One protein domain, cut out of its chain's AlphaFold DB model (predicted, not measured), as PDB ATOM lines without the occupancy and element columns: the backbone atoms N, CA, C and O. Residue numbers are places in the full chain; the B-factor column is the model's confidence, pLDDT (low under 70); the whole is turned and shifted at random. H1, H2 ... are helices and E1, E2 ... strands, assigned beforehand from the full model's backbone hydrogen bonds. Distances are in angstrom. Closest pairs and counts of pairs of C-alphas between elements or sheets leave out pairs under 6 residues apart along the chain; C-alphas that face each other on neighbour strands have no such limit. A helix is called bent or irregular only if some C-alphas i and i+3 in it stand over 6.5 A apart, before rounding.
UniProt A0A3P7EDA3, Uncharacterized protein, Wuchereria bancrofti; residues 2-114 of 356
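Overview. This is residues 2 to 114 of the 356 residues of an uncharacterized protein of Wuchereria bancrofti (UniProt A0A3P7EDA3). A twisted antiparallel sheet of four strands lies between two helices, H3 across one face and H1 on the other, and its two longest strands, E3 and E4, run out together at one end as a long hairpin arm tipped by the loop of residues 57 to 71. That arm makes much of the length, while the short E1 and E2 and the helices gather round the other part of the sheet. The printed part has 113 residues with four named strands and three named helices, in the order E1 E2 H1 E3 E4 H2 H3; the sheet's order is E2 E1 E4 E3, and the class is mixed, helices and strands. The whole is loose, with a radius of gyration of the C-alphas of 16.4 A, and elongated, spanning 51 by 33 by 30 A.

Arrangement. Begin at E1, residues 5 to 10, and E2, residues 19 to 21, an antiparallel hairpin in which N 20 and O 8 are 2.8 A apart, within hydrogen-bond range. Next find H1, residues 26 to 38, on the sheet; its closest C-alphas to E3, residues 43 to 56, are those of Leu 28 and Met 49, 5.1 A apart. E3 forms an antiparallel hairpin with E4, residues 72 to 84, where N 53 and O 73 are 2.8 A apart, within range. E4 bends by 61 degrees at residue 80, and it is also the antiparallel neighbour of E1, with N 7 and O 82 2.9 A apart, within range. H2, residues 88 to 91, only grazes the sheet with residues 90 to 91. H3, residues 95 to 110, is on the opposite face from H1, at a height over the sheet of 8.7 A, giving three layers, helices on both faces of a sheet. On the local plane it runs across the strands, at 73 degrees to E3; its closest C-alphas to E1 are those of Ile 9 and Ile 99, 6.8 A apart. H1 and H3 are apart. Every O i to N i+4 pair is within hydrogen-bond range in H3, and 7 of 9 are in H1; H2 is too short for such a pair.

Along the chain. Find C-alpha 5 at (-31.228, -59.912, -26.586); from there E1 runs 17.1 A to C-alpha 10. E2 is 6.8 A long. H1, 18.6 A, is irregular: C-alphas 31 and 34 are 7.8 A apart. E3 covers 36.7 A, ending at C-alpha 56, (-22.378, -39.824, -51.981), and E4 covers 33.5 A. H2 is 5.2 A long, and H3 runs 22.5 A to C-alpha 110 at (-17.248, -41.638, -19.912).

Size, cuts and confidence. The two C-alphas farthest apart are those of Asp 40 and Asn 63, 52.4 A. The printed part has no cut, and E3 to E4 is the long link. The mean pLDDT of the printed part is 86.5; look for low confidence, under 70, at residues 13 to 15, 61 to 67 and 112 to 114.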
ATOM      1  N   LYS A   2     -32.504 -67.454 -29.426       72.13
ATOM      2  CA  LYS A   2     -31.345 -66.551 -29.514       72.13
ATOM      3  C   LYS A   2     -30.598 -66.575 -28.166       72.13
ATOM      4  O   LYS A   2     -31.270 -66.689 -27.142       72.13
ATOM      5  N   PRO A   3     -29.254 -66.538 -28.150       88.24
ATOM      6  CA  PRO A   3     -28.485 -66.680 -26.912       88.24
ATOM      7  C   PRO A   3     -28.599 -65.469 -25.973       88.24
ATOM      8  O   PRO A   3     -28.307 -65.611 -24.791       88.24
ATOM      9  N   PHE A   4     -29.001 -64.307 -26.490       93.02
ATOM     10  CA  PHE A   4     -29.213 -63.059 -25.758       93.02
ATOM     11  C   PHE A   4     -30.129 -62.131 -26.574       93.02
ATOM     12  O   PHE A   4     -30.315 -62.364 -27.774       93.02
ATOM     13  N   CYS A   5     -30.645 -61.084 -25.932       93.47
ATOM     14  CA  CYS A   5     -31.228 -59.912 -26.586       93.47
ATOM     15  C   CYS A   5     -30.358 -58.682 -26.304       93.47
ATOM     16  O   CYS A   5     -29.635 -58.640 -25.299       93.47
ATOM     17  N   TRP A   6     -30.425 -57.678 -27.172       95.26
ATOM     18  CA  TRP A   6     -29.689 -56.431 -27.018       95.26
ATOM     19  C   TRP A   6     -30.458 -55.201 -27.510       95.26
ATOM     20  O   TRP A   6     -31.289 -55.259 -28.418       95.26
ATOM     21  N   TRP A   7     -30.116 -54.068 -26.901       96.72
ATOM     22  CA  TRP A   7     -30.544 -52.722 -27.266       96.72
ATOM     23  C   TRP A   7     -29.317 -51.829 -27.326       96.72
ATOM     24  O   TRP A   7     -28.400 -51.986 -26.521       96.72
ATOM     25  N   ALA A   8     -29.285 -50.891 -28.258       96.79
ATOM     26  CA  ALA A   8     -28.175 -49.964 -28.396       96.79
ATOM     27  C   ALA A   8     -28.642 -48.613 -28.913       96.79
ATOM     28  O   ALA A   8     -29.660 -48.525 -29.593       96.79
ATOM     29  N   ILE A   9     -27.860 -47.578 -28.639       96.01
ATOM     30  CA  ILE A   9     -28.014 -46.279 -29.288       96.01
ATOM     31  C   ILE A   9     -26.739 -45.927 -30.039       96.01
ATOM     32  O   ILE A   9     -25.633 -46.224 -29.578       96.01
ATOM     33  N   ASP A  10     -26.894 -45.298 -31.201       93.47
ATOM     34  CA  ASP A  10     -25.772 -44.635 -31.858       93.47
ATOM     35  C   ASP A  10     -25.336 -43.414 -31.049       93.47
ATOM     36  O   ASP A  10     -26.168 -42.747 -30.450       93.47
ATOM     37  N   LEU A  11     -24.045 -43.098 -31.040       88.95
ATOM     38  CA  LEU A  11     -23.515 -41.922 -30.345       88.95
ATOM     39  C   LEU A  11     -23.112 -40.804 -31.331       88.95
ATOM     40  O   LEU A  11     -22.205 -40.023 -31.039       88.95
ATOM     41  N   VAL A  12     -23.736 -40.750 -32.520       79.04
ATOM     42  CA  VAL A  12     -23.332 -39.853 -33.625       79.04
ATOM     43  C   VAL A  12     -23.617 -38.395 -33.292       79.04
ATOM     44  O   VAL A  12     -22.805 -37.515 -33.572       79.04
ATOM     45  N   THR A  13     -24.775 -38.126 -32.687       67.57
ATOM     46  CA  THR A  13     -25.140 -36.787 -32.216       67.57
ATOM     47  C   THR A  13     -25.596 -36.859 -30.769       67.57
ATOM     48  O   THR A  13     -26.435 -37.685 -30.426       67.57
ATOM     49  N   ALA A  14     -25.107 -35.949 -29.922       62.65
ATOM     50  CA  ALA A  14     -25.529 -35.869 -28.520       62.65
ATOM     51  C   ALA A  14     -27.008 -35.454 -28.342       62.65
ATOM     52  O   ALA A  14     -27.506 -35.405 -27.223       62.65
ATOM     53  N   THR A  15     -27.700 -35.105 -29.432       65.92
ATOM     54  CA  THR A  15     -29.057 -34.541 -29.412       65.92
ATOM     55  C   THR A  15     -30.122 -35.452 -30.007       65.92
ATOM     56  O   THR A  15     -31.305 -35.202 -29.793       65.92
ATOM     57  N   LYS A  16     -29.750 -36.467 -30.796       83.42
ATOM     58  CA  LYS A  16     -30.714 -37.365 -31.440       83.42
ATOM     59  C   LYS A  16     -30.143 -38.773 -31.551       83.42
ATOM     60  O   LYS A  16     -29.509 -39.121 -32.543       83.42
ATOM     61  N   PHE A  17     -30.413 -39.555 -30.517       90.68
ATOM     62  CA  PHE A  17     -30.062 -40.964 -30.429       90.68
ATOM     63  C   PHE A  17     -31.108 -41.807 -31.162       90.68
ATOM     64  O   PHE A  17     -32.308 -41.628 -30.938       90.68
ATOM     65  N   HIS A  18     -30.681 -42.727 -32.026       93.28
ATOM     66  CA  HIS A  18     -31.567 -43.738 -32.599       93.28
ATOM     67  C   HIS A  18     -31.417 -45.035 -31.817       93.28
ATOM     68  O   HIS A  18     -30.306 -45.490 -31.555       93.28
ATOM     69  N   LEU A  19     -32.551 -45.634 -31.456       95.27
ATOM     70  CA  LEU A  19     -32.587 -46.921 -30.777       95.27
ATOM     71  C   LEU A  19     -32.494 -48.063 -31.792       95.27
ATOM     72  O   LEU A  19     -33.268 -48.143 -32.747       95.27
ATOM     73  N   TYR A  20     -31.575 -48.980 -31.528       95.94
ATOM     74  CA  TYR A  20     -31.359 -50.220 -32.254       95.94
ATOM     75  C   TYR A  20     -31.640 -51.399 -31.329       95.94
ATOM     76  O   TYR A  20     -31.421 -51.323 -30.119       95.94
ATOM     77  N   ARG A  21     -32.128 -52.495 -31.903       93.98
ATOM     78  CA  ARG A  21     -32.461 -53.738 -31.200       93.98
ATOM     79  C   ARG A  21     -32.022 -54.942 -32.021       93.98
ATOM     80  O   ARG A  21     -31.649 -54.798 -33.187       93.98
ATOM     81  N   ASP A  22     -32.131 -56.121 -31.423       90.13
ATOM     82  CA  ASP A  22     -31.875 -57.422 -32.044       90.13
ATOM     83  C   ASP A  22     -32.144 -57.489 -33.554       90.13
ATOM     84  O   ASP A  22     -33.263 -57.274 -34.023       90.13
ATOM     85  N   GLY A  23     -31.127 -57.878 -34.327       90.31
ATOM     86  CA  GLY A  23     -31.227 -58.043 -35.776       90.31
ATOM     87  C   GLY A  23     -31.202 -56.750 -36.598       90.31
ATOM     88  O   GLY A  23     -31.137 -56.838 -37.821       90.31
ATOM     89  N   MET A  24     -31.210 -55.560 -35.982       94.58
ATOM     90  CA  MET A  24     -31.136 -54.291 -36.726       94.58
ATOM     91  C   MET A  24     -29.723 -53.960 -37.220       94.58
ATOM     92  O   MET A  24     -29.575 -53.218 -38.187       94.58
ATOM     93  N   SER A  25     -28.682 -54.496 -36.572       94.17
ATOM     94  CA  SER A  25     -27.285 -54.257 -36.944       94.17
ATOM     95  C   SER A  25     -26.474 -55.556 -36.891       94.17
ATOM     96  O   SER A  25     -26.050 -55.967 -35.809       94.17
ATOM     97  N   PRO A  26     -26.227 -56.207 -38.045       92.09
ATOM     98  CA  PRO A  26     -25.437 -57.436 -38.104       92.09
ATOM     99  C   PRO A  26     -24.005 -57.252 -37.589       92.09
ATOM    100  O   PRO A  26     -23.473 -58.139 -36.926       92.09
ATOM    101  N   LEU A  27     -23.395 -56.093 -37.869       92.20
ATOM    102  CA  LEU A  27     -22.045 -55.780 -37.408       92.20
ATOM    103  C   LEU A  27     -22.004 -55.628 -35.884       92.20
ATOM    104  O   LEU A  27     -21.143 -56.220 -35.243       92.20
ATOM    105  N   LEU A  28     -22.960 -54.902 -35.295       93.27
ATOM    106  CA  LEU A  28     -23.037 -54.767 -33.841       93.27
ATOM    107  C   LEU A  28     -23.285 -56.116 -33.168       93.27
ATOM    108  O   LEU A  28     -22.583 -56.460 -32.223       93.27
ATOM    109  N   GLU A  29     -24.247 -56.891 -33.675       92.42
ATOM    110  CA  GLU A  29     -24.588 -58.211 -33.137       92.42
ATOM    111  C   GLU A  29     -23.375 -59.151 -33.180       92.42
ATOM    112  O   GLU A  29     -23.091 -59.826 -32.190       92.42
ATOM    113  N   HIS A  30     -22.592 -59.123 -34.265       89.94
ATOM    114  CA  HIS A  30     -21.309 -59.824 -34.351       89.94
ATOM    115  C   HIS A  30     -20.286 -59.310 -33.325       89.94
ATOM    116  O   HIS A  30     -19.615 -60.110 -32.669       89.94
ATOM    117  N   ASN A  31     -20.188 -57.988 -33.158       89.37
ATOM    118  CA  ASN A  31     -19.238 -57.326 -32.260       89.37
ATOM    119  C   ASN A  31     -19.495 -57.594 -30.763       89.37
ATOM    120  O   ASN A  31     -18.585 -57.514 -29.939       89.37
ATOM    121  N   ILE A  32     -20.735 -57.902 -30.385       90.48
ATOM    122  CA  ILE A  32     -21.114 -58.121 -28.978       90.48
ATOM    123  C   ILE A  32     -21.392 -59.591 -28.657       90.48
ATOM    124  O   ILE A  32     -21.498 -59.954 -27.485       90.48
ATOM    125  N   TYR A  33     -21.463 -60.457 -29.676       90.52
ATOM    126  CA  TYR A  33     -21.918 -61.843 -29.563       90.52
ATOM    127  C   TYR A  33     -21.251 -62.622 -28.428       90.52
ATOM    128  O   TYR A  33     -21.929 -63.197 -27.573       90.52
ATOM    129  N   VAL A  34     -19.915 -62.643 -28.409       87.88
ATOM    130  CA  VAL A  34     -19.140 -63.432 -27.440       87.88
ATOM    131  C   VAL A  34     -19.387 -62.935 -26.020       87.88
ATOM    132  O   VAL A  34     -19.609 -63.738 -25.116       87.88
ATOM    133  N   ARG A  35     -19.385 -61.612 -25.828       87.83
ATOM    134  CA  ARG A  35     -19.535 -60.990 -24.511       87.83
ATOM    135  C   ARG A  35     -20.952 -61.175 -23.969       87.83
ATOM    136  O   ARG A  35     -21.115 -61.621 -22.839       87.83
ATOM    137  N   CYS A  36     -21.963 -60.938 -24.798       91.81
ATOM    138  CA  CYS A  36     -23.365 -61.082 -24.410       91.81
ATOM    139  C   CYS A  36     -23.777 -62.537 -24.164       91.81
ATOM    140  O   CYS A  36     -24.542 -62.818 -23.247       91.81
ATOM    141  N   THR A  37     -23.228 -63.487 -24.926       91.01
ATOM    142  CA  THR A  37     -23.501 -64.918 -24.710       91.01
ATOM    143  C   THR A  37     -22.896 -65.424 -23.395       91.01
ATOM    144  O   THR A  37     -23.477 -66.285 -22.728       91.01
ATOM    145  N   LYS A  38     -21.732 -64.891 -23.001       87.62
ATOM    146  CA  LYS A  38     -21.044 -65.268 -21.759       87.62
ATOM    147  C   LYS A  38     -21.583 -64.567 -20.513       87.62
ATOM    148  O   LYS A  38     -21.389 -65.091 -19.429       87.62
ATOM    149  N   ALA A  39     -22.261 -63.429 -20.648       86.12
ATOM    150  CA  ALA A  39     -22.781 -62.691 -19.504       86.12
ATOM    151  C   ALA A  39     -23.829 -63.505 -18.718       86.12
ATOM    152  O   ALA A  39     -24.743 -64.099 -19.303       86.12
ATOM    153  N   ASP A  40     -23.695 -63.535 -17.391       84.29
ATOM    154  CA  ASP A  40     -24.663 -64.176 -16.488       84.29
ATOM    155  C   ASP A  40     -25.875 -63.278 -16.205       84.29
ATOM    156  O   ASP A  40     -26.978 -63.763 -15.964       84.29
ATOM    157  N   SER A  41     -25.680 -61.961 -16.288       87.59
ATOM    158  CA  SER A  41     -26.696 -60.929 -16.084       87.59
ATOM    159  C   SER A  41     -26.677 -59.902 -17.216       87.59
ATOM    160  O   SER A  41     -25.848 -59.968 -18.123       87.59
ATOM    161  N   GLY A  42     -27.588 -58.928 -17.154       90.52
ATOM    162  CA  GLY A  42     -27.541 -57.763 -18.031       90.52
ATOM    163  C   GLY A  42     -26.217 -57.010 -17.903       90.52
ATOM    164  O   GLY A  42     -25.761 -56.764 -16.785       90.52
ATOM    165  N   ILE A  43     -25.606 -56.657 -19.032       92.56
ATOM    166  CA  ILE A  43     -24.357 -55.892 -19.088       92.56
ATOM    167  C   ILE A  43     -24.461 -54.747 -20.089       92.56
ATOM    168  O   ILE A  43     -25.137 -54.862 -21.110       92.56
ATOM    169  N   TYR A  44     -23.726 -53.675 -19.810       92.61
ATOM    170  CA  TYR A  44     -23.525 -52.557 -20.724       92.61
ATOM    171  C   TYR A  44     -22.118 -52.600 -21.317       92.61
ATOM    172  O   TYR A  44     -21.180 -53.089 -20.678       92.61
ATOM    173  N   GLY A  45     -21.955 -52.059 -22.520       91.16
ATOM    174  CA  GLY A  45     -20.656 -51.989 -23.176       91.16
ATOM    175  C   GLY A  45     -20.611 -50.985 -24.318       91.16
ATOM    176  O   GLY A  45     -21.644 -50.593 -24.859       91.16
ATOM    177  N   PHE A  46     -19.398 -50.596 -24.697       90.53
ATOM    178  CA  PHE A  46     -19.141 -49.892 -25.950       90.53
ATOM    179  C   PHE A  46     -18.843 -50.871 -27.079       90.53
ATOM    180  O   PHE A  46     -18.224 -51.917 -26.878       90.53
ATOM    181  N   SER A  47     -19.308 -50.532 -28.273       91.58
ATOM    182  CA  SER A  47     -19.026 -51.241 -29.513       91.58
ATOM    183  C   SER A  47     -19.194 -50.277 -30.688       91.58
ATOM    184  O   SER A  47     -19.299 -49.063 -30.513       91.58
ATOM    185  N   PHE A  48     -19.210 -50.807 -31.901       92.41
ATOM    186  CA  PHE A  48     -19.410 -50.025 -33.106       92.41
ATOM    187  C   PHE A  48     -20.314 -50.742 -34.097       92.41
ATOM    188  O   PHE A  48     -20.466 -51.967 -34.076       92.41
ATOM    189  N   MET A  49     -20.897 -49.954 -34.992       93.06
ATOM    190  CA  MET A  49     -21.715 -50.430 -36.099       93.06
ATOM    191  C   MET A  49     -21.507 -49.574 -37.338       93.06
ATOM    192  O   MET A  49     -20.824 -48.556 -37.290       93.06
ATOM    193  N   ASN A  50     -22.091 -49.993 -38.457       92.80
ATOM    194  CA  ASN A  50     -22.066 -49.226 -39.688       92.80
ATOM    195  C   ASN A  50     -23.394 -48.501 -39.908       92.80
ATOM    196  O   ASN A  50     -24.464 -49.063 -39.683       92.80
ATOM    197  N   VAL A  51     -23.318 -47.282 -40.431       91.65
ATOM    198  CA  VAL A  51     -24.481 -46.535 -40.917       91.65
ATOM    199  C   VAL A  51     -24.237 -46.059 -42.335       91.65
ATOM    200  O   VAL A  51     -23.111 -45.734 -42.716       91.65
ATOM    201  N   THR A  52     -25.304 -46.029 -43.123       90.71
ATOM    202  CA  THR A  52     -25.296 -45.417 -44.450       90.71
ATOM    203  C   THR A  52     -25.635 -43.941 -44.295       90.71
ATOM    204  O   THR A  52     -26.678 -43.593 -43.744       90.71
ATOM    205  N   THR A  53     -24.745 -43.073 -44.760       88.49
ATOM    206  CA  THR A  53     -24.929 -41.621 -44.706       88.49
ATOM    207  C   THR A  53     -25.842 -41.142 -45.840       88.49
ATOM    208  O   THR A  53     -26.176 -41.883 -46.762       88.49
ATOM    209  N   ASN A  54     -26.228 -39.867 -45.813       85.77
ATOM    210  CA  ASN A  54     -26.869 -39.211 -46.953       85.77
ATOM    211  C   ASN A  54     -25.855 -38.650 -47.969       85.77
ATOM    212  O   ASN A  54     -26.265 -38.016 -48.936       85.77
ATOM    213  N   ILE A  55     -24.551 -38.866 -47.785       86.26
ATOM    214  CA  ILE A  55     -23.496 -38.307 -48.638       86.26
ATOM    215  C   ILE A  55     -23.065 -39.360 -49.664       86.26
ATOM    216  O   ILE A  55     -22.904 -40.532 -49.326       86.26
ATOM    217  N   ALA A  56     -22.926 -38.964 -50.930       85.67
ATOM    218  CA  ALA A  56     -22.378 -39.824 -51.981       85.67
ATOM    219  C   ALA A  56     -20.840 -39.852 -51.923       85.67
ATOM    220  O   ALA A  56     -20.211 -38.988 -51.308       85.67
ATOM    221  N   TYR A  57     -20.208 -40.836 -52.558       86.66
ATOM    222  CA  TYR A  57     -18.752 -40.807 -52.720       86.66
ATOM    223  C   TYR A  57     -18.310 -39.594 -53.560       86.66
ATOM    224  O   TYR A  57     -19.000 -39.191 -54.495       86.66
ATOM    225  N   VAL A  58     -17.170 -38.991 -53.202       83.23
ATOM    226  CA  VAL A  58     -16.745 -37.648 -53.667       83.23
ATOM    227  C   VAL A  58     -16.523 -37.559 -55.183       83.23
ATOM    228  O   VAL A  58     -16.619 -36.487 -55.772       83.23
ATOM    229  N   ASP A  59     -16.194 -38.675 -55.812       77.54
ATOM    230  CA  ASP A  59     -15.791 -38.804 -57.209       77.54
ATOM    231  C   ASP A  59     -16.835 -39.480 -58.102       77.54
ATOM    232  O   ASP A  59     -16.564 -39.710 -59.283       77.54
ATOM    233  N   LEU A  60     -18.009 -39.815 -57.563       71.17
ATOM    234  CA  LEU A  60     -19.110 -40.285 -58.389       71.17
ATOM    235  C   LEU A  60     -19.728 -39.091 -59.126       71.17
ATOM    236  O   LEU A  60     -20.211 -38.140 -58.510       71.17
ATOM    237  N   GLU A  61     -19.746 -39.154 -60.457       62.59
ATOM    238  CA  GLU A  61     -20.562 -38.261 -61.282       62.59
ATOM    239  C   GLU A  61     -22.030 -38.683 -61.144       62.59
ATOM    240  O   GLU A  61     -22.533 -39.504 -61.911       62.59
ATOM    241  N   VAL A  62     -22.714 -38.172 -60.120       58.71
ATOM    242  CA  VAL A  62     -24.114 -38.521 -59.855       58.71
ATOM    243  C   VAL A  62     -25.030 -37.382 -60.275       58.71
ATOM    244  O   VAL A  62     -24.821 -36.224 -59.923       58.71
ATOM    245  N   ASN A  63     -26.101 -37.727 -60.983       59.45
ATOM    246  CA  ASN A  63     -27.242 -36.840 -61.135       59.45
ATOM    247  C   ASN A  63     -27.960 -36.779 -59.772       59.45
ATOM    248  O   ASN A  63     -28.434 -37.815 -59.305       59.45
ATOM    249  N   GLU A  64     -28.033 -35.615 -59.109       60.37
ATOM    250  CA  GLU A  64     -28.518 -35.486 -57.711       60.37
ATOM    251  C   GLU A  64     -29.888 -36.155 -57.447       60.37
ATOM    252  O   GLU A  64     -30.185 -36.540 -56.316       60.37
ATOM    253  N   ASN A  65     -30.699 -36.350 -58.491       65.07
ATOM    254  CA  ASN A  65     -32.032 -36.948 -58.418       65.07
ATOM    255  C   ASN A  65     -32.077 -38.493 -58.425       65.07
ATOM    256  O   ASN A  65     -33.146 -39.042 -58.169       65.07
ATOM    257  N   GLU A  66     -30.983 -39.210 -58.715       65.45
ATOM    258  CA  GLU A  66     -31.014 -40.672 -58.957       65.45
ATOM    259  C   GLU A  66     -30.019 -41.498 -58.119       65.45
ATOM    260  O   GLU A  66     -29.808 -42.676 -58.401       65.45
ATOM    261  N   THR A  67     -29.425 -40.933 -57.063       64.24
ATOM    262  CA  THR A  67     -28.417 -41.662 -56.270       64.24
ATOM    263  C   THR A  67     -29.014 -42.881 -55.562       64.24
ATOM    264  O   THR A  67     -29.907 -42.748 -54.713       64.24
ATOM    265  N   LYS A  68     -28.477 -44.070 -55.835       73.90
ATOM    266  CA  LYS A  68     -28.883 -45.309 -55.155       73.90
ATOM    267  C   LYS A  68     -28.330 -45.362 -53.731       73.90
ATOM    268  O   LYS A  68     -27.321 -44.743 -53.413       73.90
ATOM    269  N   ILE A  69     -28.963 -46.156 -52.860       71.18
ATOM    270  CA  ILE A  69     -28.475 -46.397 -51.484       71.18
ATOM    271  C   ILE A  69     -27.054 -46.991 -51.490       71.18
ATOM    272  O   ILE A  69     -26.266 -46.692 -50.599       71.18
ATOM    273  N   GLU A  70     -26.721 -47.805 -52.493       72.40
ATOM    274  CA  GLU A  70     -25.400 -48.433 -52.656       72.40
ATOM    275  C   GLU A  70     -24.285 -47.402 -52.918       72.40
ATOM    276  O   GLU A  70     -23.164 -47.575 -52.453       72.40
ATOM    277  N   GLU A  71     -24.620 -46.267 -53.537       79.51
ATOM    278  CA  GLU A  71     -23.690 -45.177 -53.871       79.51
ATOM    279  C   GLU A  71     -23.471 -44.192 -52.708       79.51
ATOM    280  O   GLU A  71     -22.718 -43.219 -52.824       79.51
ATOM    281  N   ARG A  72     -24.152 -44.408 -51.577       86.33
ATOM    282  CA  ARG A  72     -23.994 -43.594 -50.371       86.33
ATOM    283  C   ARG A  72     -22.854 -44.132 -49.517       86.33
ATOM    284  O   ARG A  72     -22.705 -45.340 -49.328       86.33
ATOM    285  N   GLN A  73     -22.083 -43.218 -48.938       90.28
ATOM    286  CA  GLN A  73     -20.971 -43.578 -48.072       90.28
ATOM    287  C   GLN A  73     -21.481 -44.322 -46.843       90.28
ATOM    288  O   GLN A  73     -22.435 -43.889 -46.186       90.28
ATOM    289  N   LYS A  74     -20.798 -45.412 -46.502       91.48
ATOM    290  CA  LYS A  74     -20.979 -46.114 -45.234       91.48
ATOM    291  C   LYS A  74     -19.844 -45.722 -44.296       91.48
ATOM    292  O   LYS A  74     -18.681 -45.703 -44.700       91.48
ATOM    293  N   ILE A  75     -20.177 -45.432 -43.045       92.58
ATOM    294  CA  ILE A  75     -19.204 -45.079 -42.005       92.58
ATOM    295  C   ILE A  75     -19.373 -45.980 -40.788       92.58
ATOM    296  O   ILE A  75     -20.451 -46.536 -40.565       92.58
ATOM    297  N   LEU A  76     -18.299 -46.117 -40.014       93.34
ATOM    298  CA  LEU A  76     -18.357 -46.706 -38.683       93.34
ATOM    299  C   LEU A  76     -18.769 -45.636 -37.681       93.34
ATOM    300  O   LEU A  76     -18.346 -44.488 -37.791       93.34
ATOM    301  N   ILE A  77     -19.577 -46.037 -36.712       92.75
ATOM    302  CA  ILE A  77     -20.035 -45.191 -35.617       92.75
ATOM    303  C   ILE A  77     -19.931 -45.949 -34.300       92.75
ATOM    304  O   ILE A  77     -20.067 -47.175 -34.260       92.75
ATOM    305  N   GLU A  78     -19.688 -45.214 -33.222       92.01
ATOM    306  CA  GLU A  78     -19.667 -45.765 -31.868       92.01
ATOM    307  C   GLU A  78     -21.104 -45.938 -31.363       92.01
ATOM    308  O   GLU A  78     -21.966 -45.083 -31.603       92.01
ATOM    309  N   ALA A  79     -21.345 -47.042 -30.662       93.88
ATOM    310  CA  ALA A  79     -22.615 -47.359 -30.035       93.88
ATOM    311  C   ALA A  79     -22.388 -47.830 -28.597       93.88
ATOM    312  O   ALA A  79     -21.482 -48.625 -28.326       93.88
ATOM    313  N   ILE A  80     -23.251 -47.385 -27.689       94.30
ATOM    314  CA  ILE A  80     -23.395 -48.020 -26.380       94.30
ATOM    315  C   ILE A  80     -24.540 -49.021 -26.456       94.30
ATOM    316  O   ILE A  80     -25.602 -48.722 -27.005       94.30
ATOM    317  N   TYR A  81     -24.317 -50.212 -25.915       95.34
ATOM    318  CA  TYR A  81     -25.309 -51.274 -25.890       95.34
ATOM    319  C   TYR A  81     -25.558 -51.775 -24.473       95.34
ATOM    320  O   TYR A  81     -24.701 -51.678 -23.593       95.34
ATOM    321  N   TYR A  82     -26.730 -52.369 -24.302       95.98
ATOM    322  CA  TYR A  82     -27.104 -53.235 -23.201       95.98
ATOM    323  C   TYR A  82     -27.514 -54.590 -23.773       95.98
ATOM    324  O   TYR A  82     -28.266 -54.644 -24.749       95.98
ATOM    325  N   CYS A  83     -27.044 -55.685 -23.183       94.97
ATOM    326  CA  CYS A  83     -27.472 -57.025 -23.570       94.97
ATOM    327  C   CYS A  83     -27.688 -57.943 -22.370       94.97
ATOM    328  O   CYS A  83     -27.081 -57.770 -21.315       94.97
ATOM    329  N   CYS A  84     -28.579 -58.917 -22.538       92.90
ATOM    330  CA  CYS A  84     -29.081 -59.772 -21.467       92.90
ATOM    331  C   CYS A  84     -29.588 -61.115 -22.005       92.90
ATOM    332  O   CYS A  84     -29.927 -61.242 -23.179       92.90
ATOM    333  N   LYS A  85     -29.686 -62.117 -21.123       90.57
ATOM    334  CA  LYS A  85     -30.336 -63.405 -21.426       90.57
ATOM    335  C   LYS A  85     -31.827 -63.413 -21.085       90.57
ATOM    336  O   LYS A  85     -32.614 -63.910 -21.879       90.57
ATOM    337  N   SER A  86     -32.200 -62.891 -19.911       86.46
ATOM    338  CA  SER A  86     -33.591 -62.884 -19.424       86.46
ATOM    339  C   SER A  86     -34.353 -61.589 -19.702       86.46
ATOM    340  O   SER A  86     -35.565 -61.600 -19.621       86.46
ATOM    341  N   CYS A  87     -33.667 -60.492 -20.025       85.32
ATOM    342  CA  CYS A  87     -34.192 -59.222 -20.550       85.32
ATOM    343  C   CYS A  87     -35.405 -58.537 -19.901       85.32
ATOM    344  O   CYS A  87     -35.802 -57.461 -20.348       85.32
ATOM    345  N   GLU A  88     -35.844 -59.033 -18.748       86.07
ATOM    346  CA  GLU A  88     -36.894 -58.469 -17.895       86.07
ATOM    347  C   GLU A  88     -36.702 -56.965 -17.613       86.07
ATOM    348  O   GLU A  88     -37.678 -56.232 -17.469       86.07
ATOM    349  N   TYR A  89     -35.448 -56.486 -17.577       88.13
ATOM    350  CA  TYR A  89     -35.109 -55.080 -17.315       88.13
ATOM    351  C   TYR A  89     -35.616 -54.101 -18.386       88.13
ATOM    352  O   TYR A  89     -36.026 -52.991 -18.049       88.13
ATOM    353  N   TYR A  90     -35.576 -54.484 -19.666       92.37
ATOM    354  CA  TYR A  90     -35.975 -53.624 -20.792       92.37
ATOM    355  C   TYR A  90     -37.280 -54.061 -21.454       92.37
ATOM    356  O   TYR A  90     -37.905 -53.243 -22.120       92.37
ATOM    357  N   GLU A  91     -37.734 -55.299 -21.250       84.83
ATOM    358  CA  GLU A  91     -38.976 -55.807 -21.852       84.83
ATOM    359  C   GLU A  91     -40.218 -54.960 -21.525       84.83
ATOM    360  O   GLU A  91     -41.119 -54.862 -22.355       84.83
ATOM    361  N   ASN A  92     -40.249 -54.318 -20.352       87.35
ATOM    362  CA  ASN A  92     -41.379 -53.496 -19.903       87.35
ATOM    363  C   ASN A  92     -41.168 -51.982 -20.073       87.35
ATOM    364  O   ASN A  92     -42.040 -51.210 -19.677       87.35
ATOM    365  N   LYS A  93     -40.024 -51.554 -20.618       94.76
ATOM    366  CA  LYS A  93     -39.712 -50.136 -20.832       94.76
ATOM    367  C   LYS A  93     -40.120 -49.698 -22.235       94.76
ATOM    368  O   LYS A  93     -40.029 -50.467 -23.194       94.76
ATOM    369  N   ASN A  94     -40.547 -48.450 -22.364       95.46
ATOM    370  CA  ASN A  94     -40.752 -47.832 -23.667       95.46
ATOM    371  C   ASN A  94     -39.417 -47.378 -24.295       95.46
ATOM    372  O   ASN A  94     -38.370 -47.357 -23.648       95.46
ATOM    373  N   ASP A  95     -39.452 -47.025 -25.579       95.21
ATOM    374  CA  ASP A  95     -38.272 -46.617 -26.347       95.21
ATOM    375  C   ASP A  95     -37.532 -45.420 -25.731       95.21
ATOM    376  O   ASP A  95     -36.302 -45.417 -25.711       95.21
ATOM    377  N   GLU A  96     -38.257 -44.430 -25.206       95.54
ATOM    378  CA  GLU A  96     -37.677 -43.230 -24.591       95.54
ATOM    379  C   GLU A  96     -36.956 -43.574 -23.281       95.54
ATOM    380  O   GLU A  96     -35.821 -43.147 -23.084       95.54
ATOM    381  N   GLU A  97     -37.553 -44.424 -22.439       96.70
ATOM    382  CA  GLU A  97     -36.949 -44.906 -21.187       96.70
ATOM    383  C   GLU A  97     -35.671 -45.721 -21.437       96.70
ATOM    384  O   GLU A  97     -34.714 -45.642 -20.666       96.70
ATOM    385  N   ILE A  98     -35.638 -46.516 -22.513       96.56
ATOM    386  CA  ILE A  98     -34.449 -47.289 -22.899       96.56
ATOM    387  C   ILE A  98     -33.340 -46.361 -23.405       96.56
ATOM    388  O   ILE A  98     -32.174 -46.545 -23.052       96.56
ATOM    389  N   ILE A  99     -33.688 -45.368 -24.232       95.84
ATOM    390  CA  ILE A  99     -32.729 -44.370 -24.715       95.84
ATOM    391  C   ILE A  99     -32.150 -43.592 -23.528       95.84
ATOM    392  O   ILE A  99     -30.931 -43.475 -23.433       95.84
ATOM    393  N   GLU A 100     -32.983 -43.100 -22.611       95.50
ATOM    394  CA  GLU A 100     -32.535 -42.339 -21.438       95.50
ATOM    395  C   GLU A 100     -31.586 -43.153 -20.542       95.50
ATOM    396  O   GLU A 100     -30.554 -42.634 -20.105       95.50
ATOM    397  N   ASP A 101     -31.877 -44.439 -20.324       96.53
ATOM    398  CA  ASP A 101     -31.017 -45.356 -19.565       96.53
ATOM    399  C   ASP A 101     -29.641 -45.528 -20.231       96.53
ATOM    400  O   ASP A 101     -28.606 -45.323 -19.594       96.53
ATOM    401  N   LEU A 102     -29.616 -45.806 -21.541       96.23
ATOM    402  CA  LEU A 102     -28.376 -45.963 -22.309       96.23
ATOM    403  C   LEU A 102     -27.557 -44.664 -22.377       96.23
ATOM    404  O   LEU A 102     -26.332 -44.704 -22.263       96.23
ATOM    405  N   VAL A 103     -28.210 -43.509 -22.527       94.27
ATOM    406  CA  VAL A 103     -27.549 -42.193 -22.502       94.27
ATOM    407  C   VAL A 103     -26.949 -41.914 -21.123       94.27
ATOM    408  O   VAL A 103     -25.803 -41.468 -21.018       94.27
ATOM    409  N   THR A 104     -27.693 -42.208 -20.056       93.97
ATOM    410  CA  THR A 104     -27.215 -42.052 -18.676       93.97
ATOM    411  C   THR A 104     -25.990 -42.927 -18.427       93.97
ATOM    412  O   THR A 104     -24.984 -42.453 -17.893       93.97
ATOM    413  N   GLU A 105     -26.032 -44.183 -18.869       92.78
ATOM    414  CA  GLU A 105     -24.913 -45.108 -18.736       92.78
ATOM    415  C   GLU A 105     -23.695 -44.672 -19.566       92.78
ATOM    416  O   GLU A 105     -22.560 -44.774 -19.092       92.78
ATOM    417  N   PHE A 106     -23.908 -44.118 -20.765       90.27
ATOM    418  CA  PHE A 106     -22.844 -43.537 -21.584       90.27
ATOM    419  C   PHE A 106     -22.093 -42.435 -20.835       90.27
ATOM    420  O   PHE A 106     -20.869 -42.518 -20.686       90.27
ATOM    421  N   TYR A 107     -22.812 -41.436 -20.317       89.18
ATOM    422  CA  TYR A 107     -22.187 -40.346 -19.571       89.18
ATOM    423  C   TYR A 107     -21.521 -40.842 -18.288       89.18
ATOM    424  O   TYR A 107     -20.390 -40.452 -18.004       89.18
ATOM    425  N   ARG A 108     -22.161 -41.758 -17.548       88.21
ATOM    426  CA  ARG A 108     -21.590 -42.348 -16.328       88.21
ATOM    427  C   ARG A 108     -20.247 -43.023 -16.593       88.21
ATOM    428  O   ARG A 108     -19.310 -42.844 -15.820       88.21
ATOM    429  N   ARG A 109     -20.143 -43.802 -17.672       84.25
ATOM    430  CA  ARG A 109     -18.918 -44.540 -18.016       84.25
ATOM    431  C   ARG A 109     -17.833 -43.645 -18.597       84.25
ATOM    432  O   ARG A 109     -16.663 -43.919 -18.364       84.25
ATOM    433  N   ARG A 110     -18.204 -42.581 -19.315       77.10
ATOM    434  CA  ARG A 110     -17.248 -41.638 -19.912       77.10
ATOM    435  C   ARG A 110     -16.702 -40.611 -18.918       77.10
ATOM    436  O   ARG A 110     -15.602 -40.115 -19.120       77.10
ATOM    437  N   LEU A 111     -17.457 -40.308 -17.860       71.73
ATOM    438  CA  LEU A 111     -17.032 -39.437 -16.758       71.73
ATOM    439  C   LEU A 111     -16.280 -40.176 -15.646       71.73
ATOM    440  O   LEU A 111     -15.752 -39.526 -14.750       71.73
ATOM    441  N   LYS A 112     -16.263 -41.513 -15.652       67.89
ATOM    442  CA  LYS A 112     -15.506 -42.274 -14.659       67.89
ATOM    443  C   LYS A 112     -14.014 -42.032 -14.910       67.89
ATOM    444  O   LYS A 112     -13.511 -42.426 -15.960       67.89
ATOM    445  N   ASP A 113     -13.355 -41.362 -13.966       49.69
ATOM    446  CA  ASP A 113     -11.946 -40.973 -14.057       49.69
ATOM    447  C   ASP A 113     -11.054 -42.158 -14.457       49.69
ATOM    448  O   ASP A 113     -11.170 -43.270 -13.930       49.69
ATOM    449  N   SER A 114     -10.140 -41.897 -15.392       52.17
ATOM    450  CA  SER A 114      -9.118 -42.839 -15.855       52.17
ATOM    451  C   SER A 114      -8.190 -43.317 -14.735       52.17
ATOM    452  O   SER A 114      -7.667 -44.430 -14.825       52.17
TER     453      SER A 114